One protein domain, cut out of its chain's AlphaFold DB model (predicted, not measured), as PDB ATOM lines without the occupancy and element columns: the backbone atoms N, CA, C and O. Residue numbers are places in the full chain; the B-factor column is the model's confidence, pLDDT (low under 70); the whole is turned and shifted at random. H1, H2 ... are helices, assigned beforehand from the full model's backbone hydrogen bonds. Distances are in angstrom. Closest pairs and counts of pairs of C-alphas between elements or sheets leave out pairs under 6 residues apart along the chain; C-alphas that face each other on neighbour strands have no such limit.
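Overview. This is residues 53 to 190 of the 194 residues of the protein "Bacillolysin" of Monoraphidium neglectum (UniProt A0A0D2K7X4). Four helices, H3 to H6, pack together as a small core: H5 and H6 form a hairpin side by side, H3 packs on H6, and H4 crosses H5 while meeting the far end of H3. From this core the loop of residues 61 to 77, with the short H1 and H2 at its two ends, reaches out along the longest axis, and the short H7 lies close to H3 near Arg 87 and to the last residue of H6, Ile 163. The printed part has 138 residues with seven named helices, H1 to H7 in chain order, and no named strand; the class is all helix, with 68 residues in named elements, under half. The whole is compact, with a radius of gyration of the C-alphas of 15.0 A and spans of 43 by 35 by 25 A.

Arrangement. Begin at H1, residues 57 to 60, which is close but not clearly touching H2, residues 78 to 81; their closest C-alphas, Phe 59 and Ser 81, are 7.4 A apart. H2 and H3, residues 83 to 94, meet only through their link. Look next at H4, residues 111 to 125: its residues 111 to 114 alone touch H3, through residues 89 to 94 of H3 alone, closest at the C-alphas of Ala 93 and Leu 111, 4.8 A, at a steep tilt of 48 degrees, opposite ways. H5, residues 132 to 147, touches H4 at a steep tilt of 64 degrees, opposite ways; the closest C-alphas, Ala 121 and Ala 138, are 5.0 A apart. H6, residues 152 to 163, makes a helical hairpin with H5, at a shallow tilt of 16 degrees, with the C-alphas of Ala 143 and Ala 154 closest at 4.9 A. H6 also touches H3, through residues 88 to 92 of H3 alone, at a tilt of 36 degrees, only just steep, opposite ways; the closest C-alphas, Ala 88 and Ala 160, are 5.0 A apart. H7, residues 181 to 185, is close but not clearly touching H6, with the C-alphas of Ile 163 and Ala 184 closest at 6.5 A. Every O i to N i+4 pair is within hydrogen-bond range in H3, H4, H5, H6 and H7; H1 and H2 are too short for such a pair.

Along the chain. Find C-alpha 57 at (-12.258, 14.810, -9.109), where H1 begins. H3 starts at C-alpha 83 and runs 16.0 A, H4 runs 20.4 A, H5 runs 22.3 A from C-alpha 132 at (-12.717, 24.413, -8.835), and H6 runs 16.4 A. H7 ends at C-alpha 185, at (-30.310, 18.649, -3.994).

Size, cuts and confidence. The C-alphas of Gly 69 and Gly 148 are the two farthest apart, 47.1 A. The printed part has no cut; the links H1 to H2, H3 to H4 and H6 to H7 are long. Expect low confidence, with pLDDT under 70, at 31 residues, among them 62 to 75 and 181 to 190; the mean of the printed part is 83.6.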
ATOM      1  N   SER A  53     -24.794  18.587  -9.113       88.19
ATOM      2  CA  SER A  53     -24.898  19.360  -7.862       88.19
ATOM      3  C   SER A  53     -23.665  19.191  -6.965       88.19
ATOM      4  O   SER A  53     -23.433  19.994  -6.064       88.19
ATOM      5  N   CYS A  54     -22.884  18.140  -7.220       89.06
ATOM      6  CA  CYS A  54     -21.665  17.779  -6.511       89.06
ATOM      7  C   CYS A  54     -20.460  17.874  -7.438       89.06
ATOM      8  O   CYS A  54     -20.521  17.435  -8.586       89.06
ATOM      9  N   TRP A  55     -19.358  18.395  -6.916       89.75
ATOM     10  CA  TRP A  55     -18.059  18.316  -7.559       89.75
ATOM     11  C   TRP A  55     -17.562  16.865  -7.620       89.75
ATOM     12  O   TRP A  55     -17.867  16.046  -6.750       89.75
ATOM     13  N   HIS A  56     -16.771  16.561  -8.648       85.31
ATOM     14  CA  HIS A  56     -16.117  15.273  -8.827       85.31
ATOM     15  C   HIS A  56     -14.649  15.476  -9.247       85.31
ATOM     16  O   HIS A  56     -14.402  16.308 -10.117       85.31
ATOM     17  N   PRO A  57     -13.678  14.675  -8.753       80.62
ATOM     18  CA  PRO A  57     -12.258  14.810  -9.109       80.62
ATOM     19  C   PRO A  57     -11.947  14.785 -10.603       80.62
ATOM     20  O   PRO A  57     -10.963  15.374 -11.033       80.62
ATOM     21  N   LYS A  58     -12.786  14.119 -11.405       77.81
ATOM     22  CA  LYS A  58     -12.653  14.109 -12.871       77.81
ATOM     23  C   LYS A  58     -12.908  15.483 -13.523       77.81
ATOM     24  O   LYS A  58     -12.520  15.640 -14.669       77.81
ATOM     25  N   PHE A  59     -13.517  16.456 -12.832       82.12
ATOM     26  CA  PHE A  59     -13.731  17.814 -13.366       82.12
ATOM     27  C   PHE A  59     -12.449  18.623 -13.502       82.12
ATOM     28  O   PHE A  59     -12.368  19.451 -14.402       82.12
ATOM     29  N   ASP A  60     -11.454  18.337 -12.666       78.44
ATOM     30  CA  ASP A  60     -10.179  19.057 -12.652       78.44
ATOM     31  C   ASP A  60      -9.052  18.231 -13.303       78.44
ATOM     32  O   ASP A  60      -7.876  18.580 -13.204       78.44
ATOM     33  N   ARG A  61      -9.378  17.105 -13.960       74.38
ATOM     34  CA  ARG A  61      -8.378  16.304 -14.681       74.38
ATOM     35  C   ARG A  61      -7.904  17.071 -15.912       74.38
ATOM     36  O   ARG A  61      -8.698  17.408 -16.786       74.38
ATOM     37  N   MET A  62      -6.599  17.316 -15.987       61.62
ATOM     38  CA  MET A  62      -5.959  17.914 -17.158       61.62
ATOM     39  C   MET A  62      -5.747  16.881 -18.279       61.62
ATOM     40  O   MET A  62      -5.619  15.686 -18.027       61.62
ATOM     41  N   PHE A  63      -5.650  17.374 -19.519       53.69
ATOM     42  CA  PHE A  63      -5.615  16.647 -20.802       53.69
ATOM     43  C   PHE A  63      -4.608  15.490 -20.963       53.69
ATOM     44  O   PHE A  63      -4.651  14.806 -21.982       53.69
ATOM     45  N   ASN A  64      -3.689  15.266 -20.020       53.75
ATOM     46  CA  ASN A  64      -2.646  14.244 -20.155       53.75
ATOM     47  C   ASN A  64      -3.052  12.869 -19.592       53.75
ATOM     48  O   ASN A  64      -2.213  11.981 -19.451       53.75
ATOM     49  N   GLU A  65      -4.329  12.685 -19.251       54.28
ATOM     50  CA  GLU A  65      -4.864  11.394 -18.833       54.28
ATOM     51  C   GLU A  65      -5.558  10.687 -20.000       54.28
ATOM     52  O   GLU A  65      -6.371  11.262 -20.722       54.28
ATOM     53  N   THR A  66      -5.231   9.407 -20.196       50.06
ATOM     54  CA  THR A  66      -5.867   8.572 -21.215       50.06
ATOM     55  C   THR A  66      -7.335   8.357 -20.854       50.06
ATOM     56  O   THR A  66      -7.685   7.589 -19.960       50.06
ATOM     57  N   HIS A  67      -8.202   9.054 -21.569       54.44
ATOM     58  CA  HIS A  67      -9.645   8.930 -21.477       54.44
ATOM     59  C   HIS A  67     -10.112   7.675 -22.235       54.44
ATOM     60  O   HIS A  67     -10.208   7.678 -23.459       54.44
ATOM     61  N   GLY A  68     -10.353   6.574 -21.518       50.38
ATOM     62  CA  GLY A  68     -10.884   5.332 -22.090       50.38
ATOM     63  C   GLY A  68     -12.413   5.253 -22.006       50.38
ATOM     64  O   GLY A  68     -12.974   5.434 -20.929       50.38
ATOM     65  N   GLY A  69     -13.073   4.930 -23.122       57.03
ATOM     66  CA  GLY A  69     -14.502   4.591 -23.181       57.03
ATOM     67  C   GLY A  69     -15.476   5.771 -23.322       57.03
ATOM     68  O   GLY A  69     -15.097   6.918 -23.530       57.03
ATOM     69  N   ASN A  70     -16.764   5.456 -23.212       51.91
ATOM     70  CA  ASN A  70     -17.928   6.352 -23.250       51.91
ATOM     71  C   ASN A  70     -18.271   6.938 -21.865       51.91
ATOM     72  O   ASN A  70     -19.420   7.282 -21.578       51.91
ATOM     73  N   ASP A  71     -17.261   7.068 -21.005       52.22
ATOM     74  CA  ASP A  71     -17.348   7.819 -19.762       52.22
ATOM     75  C   ASP A  71     -17.780   9.259 -20.088       52.22
ATOM     76  O   ASP A  71     -17.057  10.001 -20.755       52.22
ATOM     77  N   MET A  72     -18.930   9.692 -19.556       46.19
ATOM     78  CA  MET A  72     -19.475  11.063 -19.676       46.19
ATOM     79  C   MET A  72     -18.487  12.171 -19.244       46.19
ATOM     80  O   MET A  72     -18.739  13.355 -19.422       46.19
ATOM     81  N   TRP A  73     -17.356  11.778 -18.664       56.84
ATOM     82  CA  TRP A  73     -16.388  12.599 -17.952       56.84
ATOM     83  C   TRP A  73     -15.042  12.729 -18.679       56.84
ATOM     84  O   TRP A  73     -14.137  13.365 -18.152       56.84
ATOM     85  N   CYS A  74     -14.906  12.130 -19.869       50.81
ATOM     86  CA  CYS A  74     -13.795  12.371 -20.801       50.81
ATOM     87  C   CYS A  74     -13.956  13.692 -21.574       50.81
ATOM     88  O   CYS A  74     -12.991  14.247 -22.088       50.81
ATOM     89  N   TYR A  75     -15.183  14.212 -21.596       58.00
ATOM     90  CA  TYR A  75     -15.545  15.539 -22.068       58.00
ATOM     91  C   TYR A  75     -16.407  16.163 -20.975       58.00
ATOM     92  O   TYR A  75     -17.620  15.969 -20.951       58.00
ATOM     93  N   VAL A  76     -15.783  16.843 -20.013       70.44
ATOM     94  CA  VAL A  76     -16.531  17.583 -18.990       70.44
ATOM     95  C   VAL A  76     -17.331  18.671 -19.708       70.44
ATOM     96  O   VAL A  76     -16.791  19.712 -20.075       70.44
ATOM     97  N   ASP A  77     -18.616  18.418 -19.953       83.19
ATOM     98  CA  ASP A  77     -19.499  19.413 -20.555       83.19
ATOM     99  C   ASP A  77     -19.657  20.570 -19.571       83.19
ATOM    100  O   ASP A  77     -20.182  20.421 -18.461       83.19
ATOM    101  N   VAL A  78     -19.191  21.739 -19.999       86.44
ATOM    102  CA  VAL A  78     -19.177  22.964 -19.202       86.44
ATOM    103  C   VAL A  78     -20.573  23.381 -18.737       86.44
ATOM    104  O   VAL A  78     -20.709  24.013 -17.691       86.44
ATOM    105  N   HIS A  79     -21.634  23.006 -19.457       89.44
ATOM    106  CA  HIS A  79     -23.004  23.320 -19.062       89.44
ATOM    107  C   HIS A  79     -23.463  22.447 -17.896       89.44
ATOM    108  O   HIS A  79     -24.138  22.956 -16.999       89.44
ATOM    109  N   TRP A  80     -23.065  21.174 -17.868       88.12
ATOM    110  CA  TRP A  80     -23.443  20.225 -16.819       88.12
ATOM    111  C   TRP A  80     -22.579  20.373 -15.571       88.12
ATOM    112  O   TRP A  80     -23.097  20.346 -14.450       88.12
ATOM    113  N   SER A  81     -21.275  20.598 -15.743       89.00
ATOM    114  CA  SER A  81     -20.373  20.843 -14.617       89.00
ATOM    115  C   SER A  81     -20.670  22.178 -13.932       89.00
ATOM    116  O   SER A  81     -20.529  22.259 -12.717       89.00
ATOM    117  N   SER A  82     -21.198  23.186 -14.648       92.56
ATOM    118  CA  SER A  82     -21.580  24.485 -14.061       92.56
ATOM    119  C   SER A  82     -22.555  24.390 -12.879       92.56
ATOM    120  O   SER A  82     -22.622  25.309 -12.059       92.56
ATOM    121  N   GLY A  83     -23.302  23.285 -12.763       92.94
ATOM    122  CA  GLY A  83     -24.229  23.030 -11.662       92.94
ATOM    123  C   GLY A  83     -23.595  23.176 -10.275       92.94
ATOM    124  O   GLY A  83     -24.227  23.728  -9.374       92.94
ATOM    125  N   VAL A  84     -22.328  22.790 -10.121       93.38
ATOM    126  CA  VAL A  84     -21.610  22.833  -8.838       93.38
ATOM    127  C   VAL A  84     -21.430  24.277  -8.373       93.38
ATOM    128  O   VAL A  84     -21.831  24.635  -7.264       93.38
ATOM    129  N   ALA A  85     -20.891  25.137  -9.244       95.50
ATOM    130  CA  ALA A  85     -20.710  26.557  -8.948       95.50
ATOM    131  C   ALA A  85     -22.055  27.290  -8.814       95.50
ATOM    132  O   ALA A  85     -22.203  28.163  -7.956       95.50
ATOM    133  N   ASN A  86     -23.063  26.904  -9.605       94.62
ATOM    134  CA  ASN A  86     -24.418  27.439  -9.483       94.62
ATOM    135  C   ASN A  86     -25.019  27.149  -8.099       94.62
ATOM    136  O   ASN A  86     -25.582  28.051  -7.473       94.62
ATOM    137  N   ARG A  87     -24.863  25.918  -7.597       92.88
ATOM    138  CA  ARG A  87     -25.348  25.530  -6.270       92.88
ATOM    139  C   ARG A  87     -24.577  26.235  -5.159       92.88
ATOM    140  O   ARG A  87     -25.213  26.733  -4.234       92.88
ATOM    141  N   ALA A  88     -23.250  26.340  -5.258       94.75
ATOM    142  CA  ALA A  88     -22.444  27.083  -4.285       94.75
ATOM    143  C   ALA A  88     -22.868  28.561  -4.200       94.75
ATOM    144  O   ALA A  88     -23.066  29.087  -3.106       94.75
ATOM    145  N   PHE A  89     -23.098  29.210  -5.347       95.50
ATOM    146  CA  PHE A  89     -23.618  30.579  -5.398       95.50
ATOM    147  C   PHE A  89     -24.991  30.703  -4.723       95.50
ATOM    148  O   PHE A  89     -25.196  31.599  -3.905       95.50
ATOM    149  N   TYR A  90     -25.927  29.801  -5.038       92.56
ATOM    150  CA  TYR A  90     -27.254  29.793  -4.417       92.56
ATOM    151  C   TYR A  90     -27.161  29.631  -2.894       92.56
ATOM    152  O   TYR A  90     -27.789  30.389  -2.154       92.56
ATOM    153  N   LEU A  91     -26.356  28.672  -2.427       92.12
ATOM    154  CA  LEU A  91     -26.152  28.396  -1.005       92.12
ATOM    155  C   LEU A  91     -25.555  29.594  -0.268       92.12
ATOM    156  O   LEU A  91     -25.988  29.883   0.840       92.12
ATOM    157  N   ALA A  92     -24.622  30.323  -0.876       94.00
ATOM    158  CA  ALA A  92     -24.113  31.557  -0.292       94.00
ATOM    159  C   ALA A  92     -25.217  32.627  -0.224       94.00
ATOM    160  O   ALA A  92     -25.525  33.154   0.845       94.00
ATOM    161  N   ALA A  93     -25.879  32.909  -1.349       93.38
ATOM    162  CA  ALA A  93     -26.872  33.978  -1.435       93.38
ATOM    163  C   ALA A  93     -28.090  33.753  -0.518       93.38
ATOM    164  O   ALA A  93     -28.609  34.704   0.069       93.38
ATOM    165  N   LYS A  94     -28.569  32.509  -0.405       90.44
ATOM    166  CA  LYS A  94     -29.834  32.164   0.269       90.44
ATOM    167  C   LYS A  94     -29.667  31.366   1.562       90.44
ATOM    168  O   LYS A  94     -30.637  31.275   2.315       90.44
ATOM    169  N   GLY A  95     -28.472  30.845   1.834       88.69
ATOM    170  CA  GLY A  95     -28.196  29.966   2.966       88.69
ATOM    171  C   GLY A  95     -28.876  28.599   2.853       88.69
ATOM    172  O   GLY A  95     -29.614  28.311   1.905       88.69
ATOM    173  N   LEU A  96     -28.653  27.754   3.861       82.56
ATOM    174  CA  LEU A  96     -29.505  26.590   4.126       82.56
ATOM    175  C   LEU A  96     -30.651  26.958   5.076       82.56
ATOM    176  O   LEU A  96     -30.532  27.863   5.904       82.56
ATOM    177  N   ASN A  97     -31.763  26.227   4.987       72.50
ATOM    178  CA  ASN A  97     -32.812  26.324   5.997       72.50
ATOM    179  C   ASN A  97     -32.278  25.871   7.375       72.50
ATOM    180  O   ASN A  97     -31.510  24.914   7.473       72.50
ATOM    181  N   GLN A  98     -32.702  26.537   8.452       65.31
ATOM    182  CA  GLN A  98     -32.282  26.232   9.825       65.31
ATOM    183  C   GLN A  98     -32.653  24.801  10.247       65.31
ATOM    184  O   GLN A  98     -31.925  24.186  11.029       65.31
ATOM    185  N   THR A  99     -33.736  24.257   9.681       67.06
ATOM    186  CA  THR A  99     -34.238  22.895   9.927       67.06
ATOM    187  C   THR A  99     -33.411  21.791   9.263       67.06
ATOM    188  O   THR A  99     -33.664  20.615   9.506       67.06
ATOM    189  N   CYS A 100     -32.414  22.132   8.443       70.75
ATOM    190  CA  CYS A 100     -31.494  21.152   7.874       70.75
ATOM    191  C   CYS A 100     -30.552  20.617   8.937       70.75
ATOM    192  O   CYS A 100     -29.768  21.385   9.492       70.75
ATOM    193  N   ASP A 101     -30.574  19.313   9.187       67.00
ATOM    194  CA  ASP A 101     -29.624  18.673  10.092       67.00
ATOM    195  C   ASP A 101     -28.281  18.422   9.384       67.00
ATOM    196  O   ASP A 101     -28.012  17.356   8.829       67.00
ATOM    197  N   GLN A 102     -27.463  19.474   9.310       70.69
ATOM    198  CA  GLN A 102     -26.083  19.429   8.831       70.69
ATOM    199  C   GLN A 102     -25.144  20.111   9.802       70.69
ATOM    200  O   GLN A 102     -25.463  21.162  10.355       70.69
ATOM    201  N   ALA A 103     -23.938  19.558   9.922       69.75
ATOM    202  CA  ALA A 103     -22.851  20.199  10.649       69.75
ATOM    203  C   ALA A 103     -22.402  21.511   9.975       69.75
ATOM    204  O   ALA A 103     -21.984  22.443  10.654       69.75
ATOM    205  N   VAL A 104     -22.512  21.593   8.643       77.12
ATOM    206  CA  VAL A 104     -22.136  22.766   7.843       77.12
ATOM    207  C   VAL A 104     -23.400  23.466   7.346       77.12
ATOM    208  O   VAL A 104     -24.174  22.877   6.590       77.12
ATOM    209  N   LYS A 105     -23.618  24.720   7.765       83.88
ATOM    210  CA  LYS A 105     -24.814  25.510   7.431       83.88
ATOM    211  C   LYS A 105     -24.427  26.937   7.017       83.88
ATOM    212  O   LYS A 105     -24.357  27.810   7.885       83.88
ATOM    213  N   PRO A 106     -24.213  27.206   5.715       88.62
ATOM    214  CA  PRO A 106     -23.926  28.555   5.245       88.62
ATOM    215  C   PRO A 106     -25.083  29.494   5.598       88.62
ATOM    216  O   PRO A 106     -26.253  29.198   5.326       88.62
ATOM    217  N   ALA A 107     -24.748  30.627   6.210       90.56
ATOM    218  CA  ALA A 107     -25.687  31.712   6.456       90.56
ATOM    219  C   ALA A 107     -25.993  32.453   5.146       90.56
ATOM    220  O   ALA A 107     -25.122  32.590   4.289       90.56
ATOM    221  N   ALA A 108     -27.213  32.960   4.984       92.50
ATOM    222  CA  ALA A 108     -27.559  33.750   3.807       92.50
ATOM    223  C   ALA A 108     -26.801  35.087   3.824       92.50
ATOM    224  O   ALA A 108     -27.075  35.927   4.678       92.50
ATOM    225  N   ILE A 109     -25.887  35.290   2.873       95.19
ATOM    226  CA  ILE A 109     -25.142  36.557   2.742       95.19
ATOM    227  C   ILE A 109     -25.885  37.587   1.879       95.19
ATOM    228  O   ILE A 109     -25.464  38.733   1.770       95.19
ATOM    229  N   GLY A 110     -26.992  37.178   1.252       92.25
ATOM    230  CA  GLY A 110     -27.755  38.004   0.325       92.25
ATOM    231  C   GLY A 110     -27.209  37.958  -1.103       92.25
ATOM    232  O   GLY A 110     -26.049  37.624  -1.354       92.25
ATOM    233  N   LEU A 111     -28.081  38.271  -2.063       90.31
ATOM    234  CA  LEU A 111     -27.745  38.186  -3.483       90.31
ATOM    235  C   LEU A 111     -26.717  39.249  -3.889       90.31
ATOM    236  O   LEU A 111     -25.739  38.905  -4.546       90.31
ATOM    237  N   THR A 112     -26.868  40.491  -3.428       90.62
ATOM    238  CA  THR A 112     -25.934  41.594  -3.714       90.62
ATOM    239  C   THR A 112     -24.502  41.259  -3.292       90.62
ATOM    240  O   THR A 112     -23.581  41.343  -4.105       90.62
ATOM    241  N   SER A 113     -24.303  40.790  -2.055       94.94
ATOM    242  CA  SER A 113     -22.980  40.393  -1.557       94.94
ATOM    243  C   SER A 113     -22.410  39.211  -2.340       94.94
ATOM    244  O   SER A 113     -21.255  39.260  -2.762       94.94
ATOM    245  N   ALA A 114     -23.219  38.179  -2.616       96.31
ATOM    246  CA  ALA A 114     -22.790  37.046  -3.437       96.31
ATOM    247  C   ALA A 114     -22.366  37.487  -4.851       96.31
ATOM    248  O   ALA A 114     -21.344  37.032  -5.365       96.31
ATOM    249  N   CYS A 115     -23.108  38.406  -5.468       95.06
ATOM    250  CA  CYS A 115     -22.781  38.970  -6.774       95.06
ATOM    251  C   CYS A 115     -21.457  39.738  -6.760       95.06
ATOM    252  O   CYS A 115     -20.605  39.475  -7.610       95.06
ATOM    253  N   ASN A 116     -21.245  40.617  -5.776       95.69
ATOM    254  CA  ASN A 116     -20.002  41.382  -5.636       95.69
ATOM    255  C   ASN A 116     -18.782  40.468  -5.448       95.69
ATOM    256  O   ASN A 116     -17.748  40.672  -6.087       95.69
ATOM    257  N   ILE A 117     -18.920  39.417  -4.634       98.38
ATOM    258  CA  ILE A 117     -17.866  38.424  -4.399       98.38
ATOM    259  C   ILE A 117     -17.498  37.690  -5.690       98.38
ATOM    260  O   ILE A 117     -16.326  37.650  -6.064       98.38
ATOM    261  N   PHE A 118     -18.483  37.118  -6.387       97.50
ATOM    262  CA  PHE A 118     -18.224  36.354  -7.611       97.50
ATOM    263  C   PHE A 118     -17.712  37.244  -8.749       97.50
ATOM    264  O   PHE A 118     -16.852  36.810  -9.512       97.50
ATOM    265  N   TYR A 119     -18.191  38.488  -8.847       96.56
ATOM    266  CA  TYR A 119     -17.682  39.460  -9.815       96.56
ATOM    267  C   TYR A 119     -16.215  39.805  -9.550       96.56
ATOM    268  O   TYR A 119     -15.392  39.743 -10.466       96.56
ATOM    269  N   ARG A 120     -15.855  40.107  -8.296       98.06
ATOM    270  CA  ARG A 120     -14.465  40.388  -7.915       98.06
ATOM    271  C   ARG A 120     -13.561  39.182  -8.157       98.06
ATOM    272  O   ARG A 120     -12.501  39.337  -8.752       98.06
ATOM    273  N   ALA A 121     -13.989  37.985  -7.758       98.12
ATOM    274  CA  ALA A 121     -13.234  36.760  -8.001       98.12
ATOM    275  C   ALA A 121     -12.933  36.567  -9.494       98.12
ATOM    276  O   ALA A 121     -11.778  36.375  -9.869       98.12
ATOM    277  N   LEU A 122     -13.955  36.702 -10.345       96.69
ATOM    278  CA  LEU A 122     -13.822  36.547 -11.792       96.69
ATOM    279  C   LEU A 122     -12.889  37.581 -12.428       96.69
ATOM    280  O   LEU A 122     -12.126  37.242 -13.324       96.69
ATOM    281  N   THR A 123     -12.976  38.838 -11.999       96.88
ATOM    282  CA  THR A 123     -12.268  39.951 -12.650       96.88
ATOM    283  C   THR A 123     -10.865  40.190 -12.105       96.88
ATOM    284  O   THR A 123     -10.047  40.779 -12.804       96.88
ATOM    285  N   SER A 124     -10.584  39.759 -10.871       97.56
ATOM    286  CA  SER A 124      -9.333  40.083 -10.172       97.56
ATOM    287  C   SER A 124      -8.455  38.869  -9.860       97.56
ATOM    288  O   SER A 124      -7.251  39.047  -9.699       97.56
ATOM    289  N   TYR A 125      -9.022  37.660  -9.745       97.69
ATOM    290  CA  TYR A 125      -8.293  36.492  -9.221       97.69
ATOM    291  C   TYR A 125      -8.248  35.294 -10.163       97.69
ATOM    292  O   TYR A 125      -7.251  34.576 -10.166       97.69
ATOM    293  N   LEU A 126      -9.298  35.052 -10.951       95.62
ATOM    294  CA  LEU A 126      -9.330  33.888 -11.835       95.62
ATOM    295  C   LEU A 126      -8.471  34.084 -13.084       95.62
ATOM    296  O   LEU A 126      -8.458  35.145 -13.709       95.62
ATOM    297  N   SER A 127      -7.790  33.009 -13.471       92.50
ATOM    298  CA  SER A 127      -7.063  32.904 -14.731       92.50
ATOM    299  C   SER A 127      -7.935  32.255 -15.817       92.50
ATOM    300  O   SER A 127      -9.044  31.782 -15.564       92.50
ATOM    301  N   LYS A 128      -7.416  32.184 -17.049       88.44
ATOM    302  CA  LYS A 128      -8.088  31.505 -18.175       88.44
ATOM    303  C   LYS A 128      -8.210  29.985 -17.995       88.44
ATOM    304  O   LYS A 128      -8.932  29.357 -18.760       88.44
ATOM    305  N   VAL A 129      -7.474  29.411 -17.047       87.50
ATOM    306  CA  VAL A 129      -7.363  27.960 -16.830       87.50
ATOM    307  C   VAL A 129      -7.757  27.560 -15.407       87.50
ATOM    308  O   VAL A 129      -7.360  26.497 -14.951       87.50
ATOM    309  N   ALA A 130      -8.522  28.414 -14.718       90.06
ATOM    310  CA  ALA A 130      -8.877  28.201 -13.323       90.06
ATOM    311  C   ALA A 130      -9.730  26.936 -13.106       90.06
ATOM    312  O   ALA A 130     -10.728  26.739 -13.804       90.06
ATOM    313  N   ASP A 131      -9.371  26.133 -12.104       89.69
ATOM    314  CA  ASP A 131     -10.135  24.957 -11.665       89.69
ATOM    315  C   ASP A 131     -11.120  25.262 -10.505       89.69
ATOM    316  O   ASP A 131     -11.311  26.414 -10.091       89.69
ATOM    317  N   TYR A 132     -11.791  24.236  -9.963       92.00
ATOM    318  CA  TYR A 132     -12.717  24.413  -8.835       92.00
ATOM    319  C   TYR A 132     -12.037  24.821  -7.522       92.00
ATOM    320  O   TYR A 132     -12.658  25.517  -6.709       92.00
ATOM    321  N   HIS A 133     -10.790  24.406  -7.295       93.25
ATOM    322  CA  HIS A 133     -10.019  24.822  -6.129       93.25
ATOM    323  C   HIS A 133      -9.668  26.314  -6.222       93.25
ATOM    324  O   HIS A 133      -9.845  27.061  -5.253       93.25
ATOM    325  N   GLU A 134      -9.224  26.771  -7.392       94.38
ATOM    326  CA  GLU A 134      -8.939  28.177  -7.661       94.38
ATOM    327  C   GLU A 134     -10.211  29.021  -7.580       94.38
ATOM    328  O   GLU A 134     -10.199  30.077  -6.948       94.38
ATOM    329  N   LEU A 135     -11.343  28.535  -8.103       95.69
ATOM    330  CA  LEU A 135     -12.638  29.209  -7.976       95.69
ATOM    331  C   LEU A 135     -13.087  29.357  -6.518       95.69
ATOM    332  O   LEU A 135     -13.503  30.443  -6.094       95.69
ATOM    333  N   ARG A 136     -12.968  28.292  -5.721       97.06
ATOM    334  CA  ARG A 136     -13.227  28.343  -4.278       97.06
ATOM    335  C   ARG A 136     -12.329  29.376  -3.601       97.06
ATOM    336  O   ARG A 136     -12.819  30.228  -2.862       97.06
ATOM    337  N   THR A 137     -11.027  29.311  -3.856       97.31
ATOM    338  CA  THR A 137     -10.029  30.182  -3.225       97.31
ATOM    339  C   THR A 137     -10.260  31.645  -3.587       97.31
ATOM    340  O   THR A 137     -10.332  32.491  -2.698       97.31
ATOM    341  N   ALA A 138     -10.470  31.937  -4.871       98.38
ATOM    342  CA  ALA A 138     -10.725  33.276  -5.384       98.38
ATOM    343  C   ALA A 138     -11.995  33.891  -4.791       98.38
ATOM    344  O   ALA A 138     -11.994  35.046  -4.372       98.38
ATOM    345  N   THR A 139     -13.084  33.126  -4.729       98.56
ATOM    346  CA  THR A 139     -14.349  33.632  -4.184       98.56
ATOM    347  C   THR A 139     -14.252  33.854  -2.672       98.56
ATOM    348  O   THR A 139     -14.688  34.895  -2.185       98.56
ATOM    349  N   VAL A 140     -13.601  32.959  -1.916       98.50
ATOM    350  CA  VAL A 140     -13.380  33.168  -0.472       98.50
ATOM    351  C   VAL A 140     -12.459  34.362  -0.227       98.50
ATOM    352  O   VAL A 140     -12.735  35.159   0.666       98.50
ATOM    353  N   GLN A 141     -11.404  34.535  -1.027       98.62
ATOM    354  CA  GLN A 141     -10.526  35.699  -0.921       98.62
ATOM    355  C   GLN A 141     -11.275  36.998  -1.237       98.62
ATOM    356  O   GLN A 141     -11.203  37.942  -0.459       98.62
ATOM    357  N   ALA A 142     -12.088  37.022  -2.295       98.75
ATOM    358  CA  ALA A 142     -12.925  38.172  -2.623       98.75
ATOM    359  C   ALA A 142     -13.879  38.553  -1.482       98.75
ATOM    360  O   ALA A 142     -14.050  39.739  -1.208       98.75
ATOM    361  N   ALA A 143     -14.459  37.574  -0.781       98.69
ATOM    362  CA  ALA A 143     -15.263  37.838   0.410       98.69
ATOM    363  C   ALA A 143     -14.434  38.457   1.545       98.69
ATOM    364  O   ALA A 143     -14.872  39.420   2.170       98.69
ATOM    365  N   LYS A 144     -13.215  37.961   1.778       98.69
ATOM    366  CA  LYS A 144     -12.312  38.530   2.788       98.69
ATOM    367  C   LYS A 144     -11.916  39.969   2.475       98.69
ATOM    368  O   LYS A 144     -11.846  40.776   3.393       98.69
ATOM    369  N   ASP A 145     -11.686  40.298   1.211       98.62
ATOM    370  CA  ASP A 145     -11.279  41.653   0.830       98.62
ATOM    371  C   ASP A 145     -12.436  42.653   0.910       98.62
ATOM    372  O   ASP A 145     -12.220  43.818   1.227       98.62
ATOM    373  N   LEU A 146     -13.660  42.205   0.620       98.38
ATOM    374  CA  LEU A 146     -14.851  43.055   0.651       98.38
ATOM    375  C   LEU A 146     -15.413  43.241   2.068       98.38
ATOM    376  O   LEU A 146     -15.919  44.316   2.376       98.38
ATOM    377  N   PHE A 147     -15.339  42.210   2.915       98.12
ATOM    378  CA  PHE A 147     -16.047  42.172   4.204       98.12
ATOM    379  C   PHE A 147     -15.134  41.916   5.415       98.12
ATOM    380  O   PHE A 147     -15.575  42.015   6.558       98.12
ATOM    381  N   GLY A 148     -13.855  41.603   5.195       98.19
ATOM    382  CA  GLY A 148     -12.873  41.279   6.232       98.19
ATOM    383  C   GLY A 148     -12.597  39.777   6.371       98.19
ATOM    384  O   GLY A 148     -13.436  38.925   6.070       98.19
ATOM    385  N   ALA A 149     -11.400  39.434   6.861       96.00
ATOM    386  CA  ALA A 149     -10.899  38.055   6.906       96.00
ATOM    387  C   ALA A 149     -11.745  37.088   7.760       96.00
ATOM    388  O   ALA A 149     -11.848  35.908   7.420       96.00
ATOM    389  N   SER A 150     -12.357  37.595   8.834       96.00
ATOM    390  CA  SER A 150     -13.191  36.834   9.780       96.00
ATOM    391  C   SER A 150     -14.691  37.068   9.572       96.00
ATOM    392  O   SER A 150     -15.486  36.856  10.486       96.00
ATOM    393  N   SER A 151     -15.078  37.562   8.395       97.50
ATOM    394  CA  SER A 151     -16.461  37.926   8.098       97.50
ATOM    395  C   SER A 151     -17.389  36.705   7.995       97.50
ATOM    396  O   SER A 151     -16.965  35.626   7.550       97.50
ATOM    397  N   PRO A 152     -18.677  36.859   8.357       95.88
ATOM    398  CA  PRO A 152     -19.699  35.857   8.071       95.88
ATOM    399  C   PRO A 152     -19.758  35.476   6.587       95.88
ATOM    400  O   PRO A 152     -20.018  34.317   6.270       95.88
ATOM    401  N   GLU A 153     -19.466  36.409   5.681       97.81
ATOM    402  CA  GLU A 153     -19.448  36.209   4.237       97.81
ATOM    403  C   GLU A 153     -18.365  35.223   3.807       97.81
ATOM    404  O   GLU A 153     -18.661  34.250   3.109       97.81
ATOM    405  N   ALA A 154     -17.125  35.425   4.263       98.00
ATOM    406  CA  ALA A 154     -16.022  34.517   3.959       98.00
ATOM    407  C   ALA A 154     -16.278  33.108   4.521       98.00
ATOM    408  O   ALA A 154     -16.031  32.110   3.838       98.00
ATOM    409  N   SER A 155     -16.821  33.025   5.742       96.56
ATOM    410  CA  SER A 155     -17.192  31.755   6.374       96.56
ATOM    411  C   SER A 155     -18.322  31.047   5.621       96.56
ATOM    412  O   SER A 155     -18.184  29.878   5.256       96.56
ATOM    413  N   SER A 156     -19.418  31.750   5.319       95.19
ATOM    414  CA  SER A 156     -20.570  31.189   4.606       95.19
ATOM    415  C   SER A 156     -20.182  30.670   3.222       95.19
ATOM    416  O   SER A 156     -20.570  29.572   2.826       95.19
ATOM    417  N   LEU A 157     -19.338  31.406   2.502       96.50
ATOM    418  CA  LEU A 157     -18.892  31.001   1.179       96.50
ATOM    419  C   LEU A 157     -18.013  29.743   1.216       96.50
ATOM    420  O   LEU A 157     -18.191  28.840   0.399       96.50
ATOM    421  N   ALA A 158     -17.103  29.643   2.192       95.69
ATOM    422  CA  ALA A 158     -16.308  28.434   2.395       95.69
ATOM    423  C   ALA A 158     -17.197  27.213   2.701       95.69
ATOM    424  O   ALA A 158     -16.977  26.136   2.145       95.69
ATOM    425  N   GLN A 159     -18.236  27.401   3.519       93.62
ATOM    426  CA  GLN A 159     -19.221  26.368   3.847       93.62
ATOM    427  C   GLN A 159     -20.080  25.963   2.638       93.62
ATOM    428  O   GLN A 159     -20.353  24.778   2.442       93.62
ATOM    429  N   ALA A 160     -20.475  26.915   1.790       93.88
ATOM    430  CA  ALA A 160     -21.199  26.634   0.551       93.88
ATOM    431  C   ALA A 160     -20.373  25.755  -0.406       93.88
ATOM    432  O   ALA A 160     -20.901  24.791  -0.966       93.88
ATOM    433  N   TRP A 161     -19.071  26.033  -0.539       95.06
ATOM    434  CA  TRP A 161     -18.147  25.201  -1.315       95.06
ATOM    435  C   TRP A 161     -17.922  23.815  -0.704       95.06
ATOM    436  O   TRP A 161     -17.791  22.838  -1.441       95.06
ATOM    437  N   ASP A 162     -17.919  23.709   0.627       92.06
ATOM    438  CA  ASP A 162     -17.828  22.419   1.314       92.06
ATOM    439  C   ASP A 162     -19.036  21.521   1.029       92.06
ATOM    440  O   ASP A 162     -18.854  20.335   0.764       92.06
ATOM    441  N   ILE A 163     -20.255  22.075   1.017       90.31
ATOM    442  CA  ILE A 163     -21.483  21.306   0.742       90.31
ATOM    443  C   ILE A 163     -21.447  20.664  -0.646       90.31
ATOM    444  O   ILE A 163     -21.837  19.503  -0.797       90.31
ATOM    445  N   VAL A 164     -20.975  21.403  -1.654       91.81
ATOM    446  CA  VAL A 164     -20.871  20.902  -3.034       91.81
ATOM    447  C   VAL A 164     -19.605  20.077  -3.273       91.81
ATOM    448  O   VAL A 164     -19.417  19.559  -4.369       91.81
ATOM    449  N   GLY A 165     -18.745  19.916  -2.264       91.50
ATOM    450  CA  GLY A 165     -17.558  19.066  -2.330       91.50
ATOM    451  C   GLY A 165     -16.362  19.674  -3.066       91.50
ATOM    452  O   GLY A 165     -15.481  18.929  -3.483       91.50
ATOM    453  N   ALA A 166     -16.310  20.997  -3.262       91.88
ATOM    454  CA  ALA A 166     -15.217  21.614  -4.013       91.88
ATOM    455  C   ALA A 166     -13.877  21.530  -3.247       91.88
ATOM    456  O   ALA A 166     -13.842  21.796  -2.034       91.88
ATOM    457  N   PRO A 167     -12.770  21.193  -3.932       91.62
ATOM    458  CA  PRO A 167     -11.481  20.915  -3.313       91.62
ATOM    459  C   PRO A 167     -10.890  22.120  -2.575       91.62
ATOM    460  O   PRO A 167     -11.066  23.272  -2.961       91.62
ATOM    461  N   ARG A 168     -10.183  21.829  -1.478       91.44
ATOM    462  CA  ARG A 168      -9.494  22.806  -0.610       91.44
ATOM    463  C   ARG A 168      -7.995  22.934  -0.900       91.44
ATOM    464  O   ARG A 168      -7.329  23.733  -0.256       91.44
ATOM    465  N   ALA A 169      -7.482  22.109  -1.805       88.75
ATOM    466  CA  ALA A 169      -6.093  22.091  -2.235       88.75
ATOM    467  C   ALA A 169      -6.046  21.889  -3.758       88.75
ATOM    468  O   ALA A 169      -7.022  21.358  -4.294       88.75
ATOM    469  N   PRO A 170      -4.949  22.275  -4.433       86.12
ATOM    470  CA  PRO A 170      -4.779  22.043  -5.864       86.12
ATOM    471  C   PRO A 170      -4.832  20.557  -6.245       86.12
ATOM    472  O   PRO A 170      -4.585  19.676  -5.411       86.12
ATOM    473  N   TYR A 171      -5.069  20.286  -7.529       78.56
ATOM    474  CA  TYR A 171      -4.954  18.942  -8.094       78.56
ATOM    475  C   TYR A 171      -3.550  18.334  -7.850       78.56
ATOM    476  O   TYR A 171      -2.554  19.049  -7.986       78.56
ATOM    477  N   PRO A 172      -3.420  17.024  -7.543       69.81
ATOM    478  CA  PRO A 172      -4.476  16.028  -7.381       69.81
ATOM    479  C   PRO A 172      -5.196  16.208  -6.045       69.81
ATOM    480  O   PRO A 172      -4.589  16.145  -4.982       69.81
ATOM    481  N   ASN A 173      -6.507  16.429  -6.118       70.38
ATOM    482  CA  ASN A 173      -7.391  16.891  -5.046       70.38
ATOM    483  C   ASN A 173      -7.564  15.877  -3.891       70.38
ATOM    484  O   ASN A 173      -8.651  15.344  -3.668       70.38
ATOM    485  N   THR A 174      -6.492  15.597  -3.150       65.81
ATOM    486  CA  THR A 174      -6.396  14.522  -2.144       65.81
ATOM    487  C   THR A 174      -7.287  14.724  -0.916       65.81
ATOM    488  O   THR A 174      -7.546  13.763  -0.200       65.81
ATOM    489  N   ASN A 175      -7.799  15.942  -0.698       68.44
ATOM    490  CA  ASN A 175      -8.558  16.333   0.498       68.44
ATOM    491  C   ASN A 175      -9.865  17.085   0.177       68.44
ATOM    492  O   ASN A 175     -10.273  17.984   0.920       68.44
ATOM    493  N   ALA A 176     -10.518  16.770  -0.945       78.62
ATOM    494  CA  ALA A 176     -11.822  17.355  -1.244       78.62
ATOM    495  C   ALA A 176     -12.877  16.900  -0.209       78.62
ATOM    496  O   ALA A 176     -12.961  15.705   0.096       78.62
ATOM    497  N   PRO A 177     -13.686  17.819   0.353       81.56
ATOM    498  CA  PRO A 177     -14.774  17.440   1.244       81.56
ATOM    499  C   PRO A 177     -15.764  16.537   0.502       81.56
ATOM    500  O   PRO A 177     -16.033  16.727  -0.685       81.56
ATOM    501  N   LYS A 178     -16.330  15.543   1.198       81.12
ATOM    502  CA  LYS A 178     -17.403  14.732   0.614       81.12
ATOM    503  C   LYS A 178     -18.585  15.647   0.314       81.12
ATOM    504  O   LYS A 178     -19.124  16.254   1.240       81.12
ATOM    505  N   CYS A 179     -18.999  15.705  -0.952       84.75
ATOM    506  CA  CYS A 179     -20.263  16.342  -1.290       84.75
ATOM    507  C   CYS A 179     -21.386  15.681  -0.489       84.75
ATOM    508  O   CYS A 179     -21.367  14.469  -0.268       84.75
ATOM    509  N   GLN A 180     -22.364  16.478  -0.082       73.12
ATOM    510  CA  GLN A 180     -23.534  16.021   0.652       73.12
ATOM    511  C   GLN A 180     -24.749  16.068  -0.289       73.12
ATOM    512  O   GLN A 180     -25.406  17.108  -0.367       73.12
ATOM    513  N   PRO A 181     -25.086  14.985  -1.026       63.53
ATOM    514  CA  PRO A 181     -26.078  15.034  -2.105       63.53
ATOM    515  C   PRO A 181     -27.458  15.464  -1.606       63.53
ATOM    516  O   PRO A 181     -28.139  16.240  -2.275       63.53
ATOM    517  N   GLY A 182     -27.829  15.050  -0.389       63.03
ATOM    518  CA  GLY A 182     -29.067  15.463   0.270       63.03
ATOM    519  C   GLY A 182     -29.156  16.974   0.492       63.03
ATOM    520  O   GLY A 182     -30.236  17.526   0.445       63.03
ATOM    521  N   PHE A 183     -28.046  17.695   0.614       62.72
ATOM    522  CA  PHE A 183     -28.045  19.151   0.826       62.72
ATOM    523  C   PHE A 183     -27.611  19.916  -0.416       62.72
ATOM    524  O   PHE A 183     -27.906  21.100  -0.547       62.72
ATOM    525  N   ALA A 184     -26.995  19.236  -1.378       58.41
ATOM    526  CA  ALA A 184     -26.791  19.737  -2.725       58.41
ATOM    527  C   ALA A 184     -28.092  19.708  -3.560       58.41
ATOM    528  O   ALA A 184     -28.202  20.484  -4.506       58.41
ATOM    529  N   THR A 185     -29.081  18.869  -3.198       57.25
ATOM    530  CA  THR A 185     -30.310  18.649  -3.994       57.25
ATOM    531  C   THR A 185     -31.648  18.707  -3.236       57.25
ATOM    532  O   THR A 185     -32.670  18.918  -3.892       57.25
ATOM    533  N   ALA A 186     -31.720  18.544  -1.901       57.44
ATOM    534  CA  ALA A 186     -33.032  18.439  -1.241       57.44
ATOM    535  C   ALA A 186     -33.776  19.773  -1.159       57.44
ATOM    536  O   ALA A 186     -33.355  20.717  -0.485       57.44
ATOM    537  N   ALA A 187     -34.962  19.786  -1.768       55.47
ATOM    538  CA  ALA A 187     -35.932  20.875  -1.712       55.47
ATOM    539  C   ALA A 187     -36.388  21.215  -0.281       55.47
ATOM    540  O   ALA A 187     -36.660  22.376   0.002       55.47
ATOM    541  N   SER A 188     -36.405  20.244   0.642       53.81
ATOM    542  CA  SER A 188     -36.753  20.456   2.060       53.81
ATOM    543  C   SER A 188     -35.754  21.344   2.809       53.81
ATOM    544  O   SER A 188     -36.087  21.930   3.838       53.81
ATOM    545  N   CYS A 189     -34.539  21.466   2.271       55.81
ATOM    546  CA  CYS A 189     -33.439  22.224   2.848       55.81
ATOM    547  C   CYS A 189     -33.166  23.570   2.178       55.81
ATOM    548  O   CYS A 189     -32.293  24.338   2.593       55.81
ATOM    549  N   ILE A 190     -33.939  23.853   1.141       58.62
ATOM    550  CA  ILE A 190     -33.895  25.068   0.352       58.62
ATOM    551  C   ILE A 190     -34.878  26.038   1.005       58.62
ATOM    552  O   ILE A 190     -36.042  25.697   1.214       58.62
TER     553      ILE A 190